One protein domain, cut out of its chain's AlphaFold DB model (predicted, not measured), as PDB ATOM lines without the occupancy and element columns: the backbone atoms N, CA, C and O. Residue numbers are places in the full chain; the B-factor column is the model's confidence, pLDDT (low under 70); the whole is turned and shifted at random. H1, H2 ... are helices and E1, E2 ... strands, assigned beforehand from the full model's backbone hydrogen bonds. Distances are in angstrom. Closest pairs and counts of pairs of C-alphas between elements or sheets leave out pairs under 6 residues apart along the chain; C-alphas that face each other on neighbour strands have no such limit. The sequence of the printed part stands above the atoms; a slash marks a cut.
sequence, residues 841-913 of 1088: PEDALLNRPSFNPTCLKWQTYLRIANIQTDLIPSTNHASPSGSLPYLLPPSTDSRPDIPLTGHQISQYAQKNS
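AT A GLANCE: This is residues 841 to 913 of the 1088 residues of an uncharacterized protein of Pochonia chlamydosporia 123 (UniProt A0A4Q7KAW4). Two helices, H2 and H3, lie side by side and run the same way, only loosely together, with two short strands, E1 and E2, that make no sheet; the small helix H1 packs on E1, away from H3. From E2 the stretch 889 to 902 makes a wide loop and folds back, and its residues 900 to 901 pair with E2 before H3 begins. The printed part has 73 residues, with three named helices and two named strands in the order H1, H2, E1, E2, H3. The class is mixed, helices and strands, with under half of the residues in named elements. The whole is compact, with a radius of gyration of the C-alphas of 12.1 A, and rounded, with spans of 30 by 29 by 22 A.

IN THESE COORDINATES: H1 is residues 841 to 845 and begins with C-alpha 841 at (276.936, 543.190, 458.878). H2 is residues 853 to 864, the longest helix, 16.0 A from first to last C-alpha. E1 is residues 869 to 873, 12.8 A long, with C-alpha 869 at (278.320, 545.649, 444.047). E2 is residues 886 to 888, 6.9 A long. H3 is residues 903 to 912, 14.3 A long, and ends with C-alpha 912 at (277.695, 544.499, 431.522).

HOW THE PARTS SIT: H1 and E1 have 6 pairs of C-alphas within 8 A, the closest being those of Ala 844 and Leu 871, 5.2 A apart. H1 and H2 are apart. H2 and E1 have 1 such pair, the C-alphas of Leu 862 and Thr 869, 7.8 A apart. H2 and H3 are close but not clearly touching; their closest C-alphas, those of Leu 862 and Ala 909, are 6.4 A apart. Their lines stand at a shallow tilt of 12 degrees, and they run the same way. E1 and E2 are near each other, with 6 pairs of C-alphas within 10 A, but each pairs with no named strand. Residues 886 to 887 of E2 pair with residues 900 to 901, antiparallel. The closest C-alphas of E2 and H3 are those of Leu 887 and Ile 905, 6.8 A apart. In H1, H2 and H3 every O i to N i+4 pair is within hydrogen-bond range.

THE WHOLE: The two C-alphas farthest apart are those of Pro 853 and Asp 893, 32.6 A. The printed part has no cut. The links from E1 to E2 and from E2 to H3 are long, with 12 and 14 residues, while the link from H2 to E1 is tight. The mean pLDDT of the printed part is 84.1; residue 881 and residues 892 to 897 are under 70.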
ATOM      1  N   PRO A 841     277.016 541.758 459.164       86.12
ATOM      2  CA  PRO A 841     276.936 543.190 458.878       86.12
ATOM      3  C   PRO A 841     278.308 543.866 458.762       86.12
ATOM      4  O   PRO A 841     278.477 544.750 457.929       86.12
ATOM      5  N   GLU A 842     279.286 543.424 459.552       87.75
ATOM      6  CA  GLU A 842     280.658 543.942 459.531       87.75
ATOM      7  C   GLU A 842     281.399 543.521 458.254       87.75
ATOM      8  O   GLU A 842     281.972 544.364 457.562       87.75
ATOM      9  N   ASP A 843     281.317 542.242 457.880       87.31
ATOM     10  CA  ASP A 843     281.972 541.715 456.678       87.31
ATOM     11  C   ASP A 843     281.371 542.289 455.391       87.31
ATOM     12  O   ASP A 843     282.096 542.549 454.429       87.31
ATOM     13  N   ALA A 844     280.057 542.535 455.367       87.75
ATOM     14  CA  ALA A 844     279.395 543.185 454.242       87.75
ATOM     15  C   ALA A 844     279.861 544.640 454.050       87.75
ATOM     16  O   ALA A 844     280.066 545.059 452.914       87.75
ATOM     17  N   LEU A 845     280.087 545.386 455.140       87.00
ATOM     18  CA  LEU A 845     280.621 546.754 455.084       87.00
ATOM     19  C   LEU A 845     282.084 546.787 454.625       87.00
ATOM     20  O   LEU A 845     282.471 547.668 453.862       87.00
ATOM     21  N   LEU A 846     282.886 545.814 455.063       88.06
ATOM     22  CA  LEU A 846     284.292 545.664 454.675       88.06
ATOM     23  C   LEU A 846     284.478 544.946 453.330       88.06
ATOM     24  O   LEU A 846     285.611 544.711 452.913       88.06
ATOM     25  N   ASN A 847     283.386 544.603 452.638       87.62
ATOM     26  CA  ASN A 847     283.412 543.928 451.343       87.62
ATOM     27  C   ASN A 847     284.162 542.575 451.349       87.62
ATOM     28  O   ASN A 847     284.749 542.169 450.340       87.62
ATOM     29  N   ARG A 848     284.119 541.863 452.481       89.31
ATOM     30  CA  ARG A 848     284.785 540.571 452.699       89.31
ATOM     31  C   ARG A 848     284.037 539.393 452.043       89.31
ATOM     32  O   ARG A 848     282.848 539.513 451.725       89.31
ATOM     33  N   PRO A 849     284.719 538.255 451.799       91.12
ATOM     34  CA  PRO A 849     284.103 537.026 451.292       91.12
ATOM     35  C   PRO A 849     282.906 536.541 452.127       91.12
ATOM     36  O   PRO A 849     282.943 536.542 453.353       91.12
ATOM     37  N   SER A 850     281.844 536.083 451.460       90.31
ATOM     38  CA  SER A 850     280.710 535.409 452.104       90.31
ATOM     39  C   SER A 850     281.102 534.052 452.694       90.31
ATOM     40  O   SER A 850     281.772 533.264 452.036       90.31
ATOM     41  N   PHE A 851     280.561 533.710 453.868       87.25
ATOM     42  CA  PHE A 851     280.729 532.390 454.494       87.25
ATOM     43  C   PHE A 851     279.876 531.268 453.868       87.25
ATOM     44  O   PHE A 851     279.905 530.122 454.319       87.25
ATOM     45  N   ASN A 852     279.054 531.579 452.861       87.94
ATOM     46  CA  ASN A 852     278.266 530.593 452.129       87.94
ATOM     47  C   ASN A 852     278.862 530.394 450.727       87.94
ATOM     48  O   ASN A 852     278.927 531.367 449.977       87.94
ATOM     49  N   PRO A 853     279.197 529.160 450.306       88.75
ATOM     50  CA  PRO A 853     279.916 528.936 449.050       88.75
ATOM     51  C   PRO A 853     279.113 529.388 447.828       88.75
ATOM     52  O   PRO A 853     279.668 529.929 446.883       88.75
ATOM     53  N   THR A 854     277.783 529.256 447.827       87.81
ATOM     54  CA  THR A 854     277.005 529.739 446.678       87.81
ATOM     55  C   THR A 854     276.946 531.262 446.619       87.81
ATOM     56  O   THR A 854     276.959 531.830 445.530       87.81
ATOM     57  N   CYS A 855     276.898 531.938 447.766       90.06
ATOM     58  CA  CYS A 855     276.983 533.397 447.804       90.06
ATOM     59  C   CYS A 855     278.378 533.881 447.394       90.06
ATOM     60  O   CYS A 855     278.476 534.787 446.569       90.06
ATOM     61  N   LEU A 856     279.429 533.226 447.898       91.88
ATOM     62  CA  LEU A 856     280.813 533.524 447.562       91.88
ATOM     63  C   LEU A 856     281.077 533.318 446.070       91.88
ATOM     64  O   LEU A 856     281.586 534.225 445.433       91.88
ATOM     65  N   LYS A 857     280.619 532.213 445.470       92.50
ATOM     66  CA  LYS A 857     280.711 531.968 444.020       92.50
ATOM     67  C   LYS A 857     280.229 533.166 443.198       92.50
ATOM     68  O   LYS A 857     280.940 533.650 442.321       92.50
ATOM     69  N   TRP A 858     279.013 533.647 443.464       92.25
ATOM     70  CA  TRP A 858     278.439 534.762 442.704       92.25
ATOM     71  C   TRP A 858     279.090 536.105 443.041       92.25
ATOM     72  O   TRP A 858     279.240 536.935 442.147       92.25
ATOM     73  N   GLN A 859     279.518 536.309 444.288       93.56
ATOM     74  CA  GLN A 859     280.299 537.477 444.698       93.56
ATOM     75  C   GLN A 859     281.637 537.540 443.940       93.56
ATOM     76  O   GLN A 859     281.967 538.571 443.359       93.56
ATOM     77  N   THR A 860     282.369 536.425 443.886       92.94
ATOM     78  CA  THR A 860     283.625 536.271 443.144       92.94
ATOM     79  C   THR A 860     283.417 536.491 441.654       92.94
ATOM     80  O   THR A 860     284.148 537.252 441.034       92.94
ATOM     81  N   TYR A 861     282.385 535.882 441.073       92.44
ATOM     82  CA  TYR A 861     282.109 536.002 439.644       92.44
ATOM     83  C   TYR A 861     281.783 537.441 439.212       92.44
ATOM     84  O   TYR A 861     282.247 537.901 438.172       92.44
ATOM     85  N   LEU A 862     281.036 538.191 440.030       91.69
ATOM     86  CA  LEU A 862     280.769 539.608 439.762       91.69
ATOM     87  C   LEU A 862     282.033 540.473 439.887       91.69
ATOM     88  O   LEU A 862     282.180 541.435 439.133       91.69
ATOM     89  N   ARG A 863     282.970 540.105 440.772       91.12
ATOM     90  CA  ARG A 863     284.291 540.748 440.876       91.12
ATOM     91  C   ARG A 863     285.192 540.433 439.686       91.12
ATOM     92  O   ARG A 863     285.795 541.353 439.148       91.12
ATOM     93  N   ILE A 864     285.213 539.184 439.220       90.94
ATOM     94  CA  ILE A 864     285.894 538.787 437.976       90.94
ATOM     95  C   ILE A 864     285.370 539.619 436.798       90.94
ATOM     96  O   ILE A 864     286.149 540.126 435.997       90.94
ATOM     97  N   ALA A 865     284.052 539.827 436.730       89.50
ATOM     98  CA  ALA A 865     283.406 540.669 435.724       89.50
ATOM     99  C   ALA A 865     283.630 542.187 435.924       89.50
ATOM    100  O   ALA A 865     283.097 542.980 435.149       89.50
ATOM    101  N   ASN A 866     284.389 542.601 436.945       88.94
ATOM    102  CA  ASN A 866     284.666 543.990 437.315       88.94
ATOM    103  C   ASN A 866     283.397 544.841 437.564       88.94
ATOM    104  O   ASN A 866     283.332 546.021 437.219       88.94
ATOM    105  N   ILE A 867     282.359 544.230 438.153       88.69
ATOM    106  CA  ILE A 867     281.091 544.893 438.490       88.69
ATOM    107  C   ILE A 867     281.108 545.300 439.963       88.69
ATOM    108  O   ILE A 867     281.147 544.455 440.859       88.69
ATOM    109  N   GLN A 868     281.006 546.605 440.226       87.12
ATOM    110  CA  GLN A 868     280.869 547.122 441.588       87.12
ATOM    111  C   GLN A 868     279.504 546.743 442.174       87.12
ATOM    112  O   GLN A 868     278.458 547.039 441.587       87.12
ATOM    113  N   THR A 869     279.524 546.091 443.338       90.00
ATOM    114  CA  THR A 869     278.320 545.649 444.047       90.00
ATOM    115  C   THR A 869     278.351 546.050 445.516       90.00
ATOM    116  O   THR A 869     279.379 545.921 446.177       90.00
ATOM    117  N   ASP A 870     277.205 546.498 446.024       90.19
ATOM    118  CA  ASP A 870     276.976 546.726 447.449       90.19
ATOM    119  C   ASP A 870     276.491 545.417 448.082       90.19
ATOM    120  O   ASP A 870     275.466 544.862 447.664       90.19
ATOM    121  N   LEU A 871     277.197 544.914 449.096       92.00
ATOM    122  CA  LEU A 871     276.826 543.676 449.780       92.00
ATOM    123  C   LEU A 871     275.778 543.939 450.862       92.00
ATOM    124  O   LEU A 871     275.957 544.794 451.727       92.00
ATOM    125  N   ILE A 872     274.685 543.172 450.839       90.75
ATOM    126  CA  ILE A 872     273.615 543.272 451.837       90.75
ATOM    127  C   ILE A 872     273.422 541.918 452.531       90.75
ATOM    128  O   ILE A 872     273.027 540.950 451.872       90.75
ATOM    129  N   PRO A 873     273.629 541.836 453.860       90.88
ATOM    130  CA  PRO A 873     273.261 540.669 454.651       90.88
ATOM    131  C   PRO A 873     271.772 540.357 454.504       90.88
ATOM    132  O   PRO A 873     270.918 541.221 454.720       90.88
ATOM    133  N   SER A 874     271.443 539.122 454.138       88.69
ATOM    134  CA  SER A 874     270.060 538.703 453.910       88.69
ATOM    135  C   SER A 874     269.799 537.285 454.410       88.69
ATOM    136  O   SER A 874     270.713 536.528 454.727       88.69
ATOM    137  N   THR A 875     268.520 536.910 454.455       83.81
ATOM    138  CA  THR A 875     268.067 535.541 454.731       83.81
ATOM    139  C   THR A 875     267.387 534.939 453.500       83.81
ATOM    140  O   THR A 875     266.908 535.666 452.624       83.81
ATOM    141  N   ASN A 876     267.328 533.606 453.425       77.81
ATOM    142  CA  ASN A 876     266.733 532.891 452.287       77.81
ATOM    143  C   ASN A 876     265.260 533.251 452.038       77.81
ATOM    144  O   ASN A 876     264.816 533.220 450.894       77.81
ATOM    145  N   HIS A 877     264.523 533.659 453.077       77.38
ATOM    146  CA  HIS A 877     263.116 534.065 452.973       77.38
ATOM    147  C   HIS A 877     262.892 535.316 452.116       77.38
ATOM    148  O   HIS A 877     261.775 535.546 451.664       77.38
ATOM    149  N   ALA A 878     263.932 536.124 451.889       76.75
ATOM    150  CA  ALA A 878     263.850 537.312 451.045       76.75
ATOM    151  C   ALA A 878     264.077 537.014 449.550       76.75
ATOM    152  O   ALA A 878     263.885 537.904 448.726       76.75
ATOM    153  N   SER A 879     264.513 535.799 449.191       78.62
ATOM    154  CA  SER A 879     264.816 535.438 447.804       78.62
ATOM    155  C   SER A 879     263.581 534.885 447.074       78.62
ATOM    156  O   SER A 879     262.925 533.987 447.606       78.62
ATOM    157  N   PRO A 880     263.294 535.312 445.828       72.69
ATOM    158  CA  PRO A 880     262.199 534.765 445.012       72.69
ATOM    159  C   PRO A 880     262.349 533.274 444.703       72.69
ATOM    160  O   PRO A 880     261.357 532.573 444.529       72.69
ATOM    161  N   SER A 881     263.590 532.790 444.613       67.50
ATOM    162  CA  SER A 881     263.906 531.383 444.349       67.50
ATOM    163  C   SER A 881     263.948 530.536 445.625       67.50
ATOM    164  O   SER A 881     264.259 529.350 445.559       67.50
ATOM    165  N   GLY A 882     263.717 531.137 446.799       71.38
ATOM    166  CA  GLY A 882     263.889 530.482 448.098       71.38
ATOM    167  C   GLY A 882     265.350 530.210 448.484       71.38
ATOM    168  O   GLY A 882     265.600 529.638 449.543       71.38
ATOM    169  N   SER A 883     266.324 530.635 447.668       74.19
ATOM    170  CA  SER A 883     267.757 530.483 447.948       74.19
ATOM    171  C   SER A 883     268.535 531.765 447.652       74.19
ATOM    172  O   SER A 883     268.302 532.435 446.646       74.19
ATOM    173  N   LEU A 884     269.462 532.128 448.538       81.88
ATOM    174  CA  LEU A 884     270.437 533.191 448.285       81.88
ATOM    175  C   LEU A 884     271.615 532.668 447.438       81.88
ATOM    176  O   LEU A 884     271.948 531.473 447.525       81.88
ATOM    177  N   PRO A 885     272.259 533.537 446.631       89.44
ATOM    178  CA  PRO A 885     272.084 534.998 446.549       89.44
ATOM    179  C   PRO A 885     271.097 535.480 445.466       89.44
ATOM    180  O   PRO A 885     270.799 534.756 444.513       89.44
ATOM    181  N   TYR A 886     270.642 536.735 445.583       91.00
ATOM    182  CA  TYR A 886     269.950 537.464 444.508       91.00
ATOM    183  C   TYR A 886     270.534 538.874 444.328       91.00
ATOM    184  O   TYR A 886     271.054 539.465 445.277       91.00
ATOM    185  N   LEU A 887     270.452 539.406 443.109       89.88
ATOM    186  CA  LEU A 887     270.994 540.711 442.727       89.88
ATOM    187  C   LEU A 887     269.860 541.674 442.358       89.88
ATOM    188  O   LEU A 887     268.975 541.331 441.572       89.88
ATOM    189  N   LEU A 888     269.915 542.893 442.889       88.94
ATOM    190  CA  LEU A 888     269.085 544.013 442.450       88.94
ATOM    191  C   LEU A 888     269.924 544.963 441.586       88.94
ATOM    192  O   LEU A 888     270.936 545.476 442.077       88.94
ATOM    193  N   PRO A 889     269.536 545.221 440.325       86.75
ATOM    194  CA  PRO A 889     270.262 546.146 439.464       86.75
ATOM    195  C   PRO A 889     270.157 547.604 439.964       86.75
ATOM    196  O   PRO A 889     269.265 547.939 440.761       86.75
ATOM    197  N   PRO A 890     271.071 548.484 439.511       84.75
ATOM    198  CA  PRO A 890     270.967 549.917 439.760       84.75
ATOM    199  C   PRO A 890     269.696 550.467 439.103       84.75
ATOM    200  O   PRO A 890     269.302 550.021 438.025       84.75
ATOM    201  N   SER A 891     269.042 551.419 439.765       78.69
ATOM    202  CA  SER A 891     267.754 551.959 439.322       78.69
ATOM    203  C   SER A 891     267.571 553.403 439.759       78.69
ATOM    204  O   SER A 891     267.912 553.775 440.887       78.69
ATOM    205  N   THR A 892     267.037 554.204 438.839       64.50
ATOM    206  CA  THR A 892     266.687 555.618 439.018       64.50
ATOM    207  C   THR A 892     265.183 555.832 439.200       64.50
ATOM    208  O   THR A 892     264.771 556.960 439.459       64.50
ATOM    209  N   ASP A 893     264.373 554.777 439.061       60.75
ATOM    210  CA  ASP A 893     262.911 554.840 439.069       60.75
ATOM    211  C   ASP A 893     262.351 554.179 440.340       60.75
ATOM    212  O   ASP A 893     262.896 553.197 440.848       60.75
ATOM    213  N   SER A 894     261.229 554.679 440.860       56.06
ATOM    214  CA  SER A 894     260.628 554.192 442.114       56.06
ATOM    215  C   SER A 894     259.853 552.876 441.950       56.06
ATOM    216  O   SER A 894     259.111 552.464 442.846       56.06
ATOM    217  N   ARG A 895     259.962 552.229 440.785       58.38
ATOM    218  CA  ARG A 895     259.257 550.987 440.455       58.38
ATOM    219  C   ARG A 895     260.025 549.777 441.003       58.38
ATOM    220  O   ARG A 895     261.255 549.769 440.991       58.38
ATOM    221  N   PRO A 896     259.327 548.737 441.491       56.84
ATOM    222  CA  PRO A 896     259.986 547.528 441.967       56.84
ATOM    223  C   PRO A 896     260.632 546.780 440.791       56.84
ATOM    224  O   PRO A 896     259.934 546.272 439.914       56.84
ATOM    225  N   ASP A 897     261.965 546.715 440.781       64.75
ATOM    226  CA  ASP A 897     262.723 545.910 439.819       64.75
ATOM    227  C   ASP A 897     262.614 544.419 440.135       64.75
ATOM    228  O   ASP A 897     262.496 544.010 441.293       64.75
ATOM    229  N   ILE A 898     262.694 543.598 439.089       75.75
ATOM    230  CA  ILE A 898     262.669 542.143 439.210       75.75
ATOM    231  C   ILE A 898     264.034 541.672 439.753       75.75
ATOM    232  O   ILE A 898     265.049 541.887 439.085       75.75
ATOM    233  N   PRO A 899     264.093 541.031 440.935       85.12
ATOM    234  CA  PRO A 899     265.331 540.463 441.475       85.12
ATOM    235  C   PRO A 899     265.898 539.360 440.573       85.12
ATOM    236  O   PRO A 899     265.171 538.468 440.136       85.12
ATOM    237  N   LEU A 900     267.211 539.405 440.328       87.56
ATOM    238  CA  LEU A 900     267.929 538.460 439.472       87.56
ATOM    239  C   LEU A 900     268.520 537.316 440.307       87.56
ATOM    240  O   LEU A 900     269.185 537.560 441.313       87.56
ATOM    241  N   THR A 901     268.320 536.067 439.880       85.38
ATOM    242  CA  THR A 901     268.791 534.862 440.588       85.38
ATOM    243  C   THR A 901     269.558 533.907 439.668       85.38
ATOM    244  O   THR A 901     269.259 533.793 438.479       85.38
ATOM    245  N   GLY A 902     270.561 533.206 440.214       81.12
ATOM    246  CA  GLY A 902     271.290 532.136 439.516       81.12
ATOM    247  C   GLY A 902     271.803 532.550 438.131       81.12
ATOM    248  O   GLY A 902     272.562 533.505 438.000       81.12
ATOM    249  N   HIS A 903     271.353 531.857 437.080       81.19
ATOM    250  CA  HIS A 903     271.747 532.127 435.691       81.19
ATOM    251  C   HIS A 903     271.475 533.576 435.239       81.19
ATOM    252  O   HIS A 903     272.218 534.114 434.420       81.19
ATOM    253  N   GLN A 904     270.467 534.249 435.802       86.69
ATOM    254  CA  GLN A 904     270.176 535.654 435.488       86.69
ATOM    255  C   GLN A 904     271.297 536.593 435.958       86.69
ATOM    256  O   GLN A 904     271.550 537.609 435.314       86.69
ATOM    257  N   ILE A 905     272.000 536.243 437.044       87.00
ATOM    258  CA  ILE A 905     273.186 536.977 437.514       87.00
ATOM    259  C   ILE A 905     274.330 536.803 436.510       87.00
ATOM    260  O   ILE A 905     275.004 537.777 436.184       87.00
ATOM    261  N   SER A 906     274.509 535.596 435.956       85.50
ATOM    262  CA  SER A 906     275.514 535.364 434.909       85.50
ATOM    263  C   SER A 906     275.220 536.162 433.641       85.50
ATOM    264  O   SER A 906     276.093 536.870 433.144       85.50
ATOM    265  N   GLN A 907     273.967 536.148 433.178       86.75
ATOM    266  CA  GLN A 907     273.544 536.950 432.027       86.75
ATOM    267  C   GLN A 907     273.732 538.449 432.268       86.75
ATOM    268  O   GLN A 907     274.151 539.174 431.367       86.75
ATOM    269  N   TYR A 908     273.439 538.921 433.481       87.81
ATOM    270  CA  TYR A 908     273.690 540.304 433.863       87.81
ATOM    271  C   TYR A 908     275.184 540.638 433.818       87.81
ATOM    272  O   TYR A 908     275.548 541.681 433.282       87.81
ATOM    273  N   ALA A 909     276.047 539.756 434.323       86.94
ATOM    274  CA  ALA A 909     277.487 539.973 434.301       86.94
ATOM    275  C   ALA A 909     278.039 540.030 432.870       86.94
ATOM    276  O   ALA A 909     278.718 540.988 432.524       86.94
ATOM    277  N   GLN A 910     277.674 539.066 432.021       85.50
ATOM    278  CA  GLN A 910     278.104 539.000 430.618       85.50
ATOM    279  C   GLN A 910     277.582 540.170 429.775       85.50
ATOM    280  O   GLN A 910     278.223 540.588 428.817       85.50
ATOM    281  N   LYS A 911     276.404 540.712 430.111       85.62
ATOM    282  CA  LYS A 911     275.845 541.878 429.412       85.62
ATOM    283  C   LYS A 911     276.574 543.176 429.764       85.62
ATOM    284  O   LYS A 911     276.599 544.090 428.944       85.62
ATOM    285  N   ASN A 912     277.112 543.272 430.979       84.25
ATOM    286  CA  ASN A 912     277.695 544.499 431.522       84.25
ATOM    287  C   ASN A 912     279.230 544.454 431.633       84.25
ATOM    288  O   ASN A 912     279.818 545.421 432.109       84.25
ATOM    289  N   SER A 913     279.882 543.374 431.193       83.88
ATOM    290  CA  SER A 913     281.342 543.228 431.187       83.88
ATOM    291  C   SER A 913     281.854 542.632 429.870       83.88
ATOM    292  O   SER A 913     281.080 542.187 429.023       83.88
TER     293      SER A 913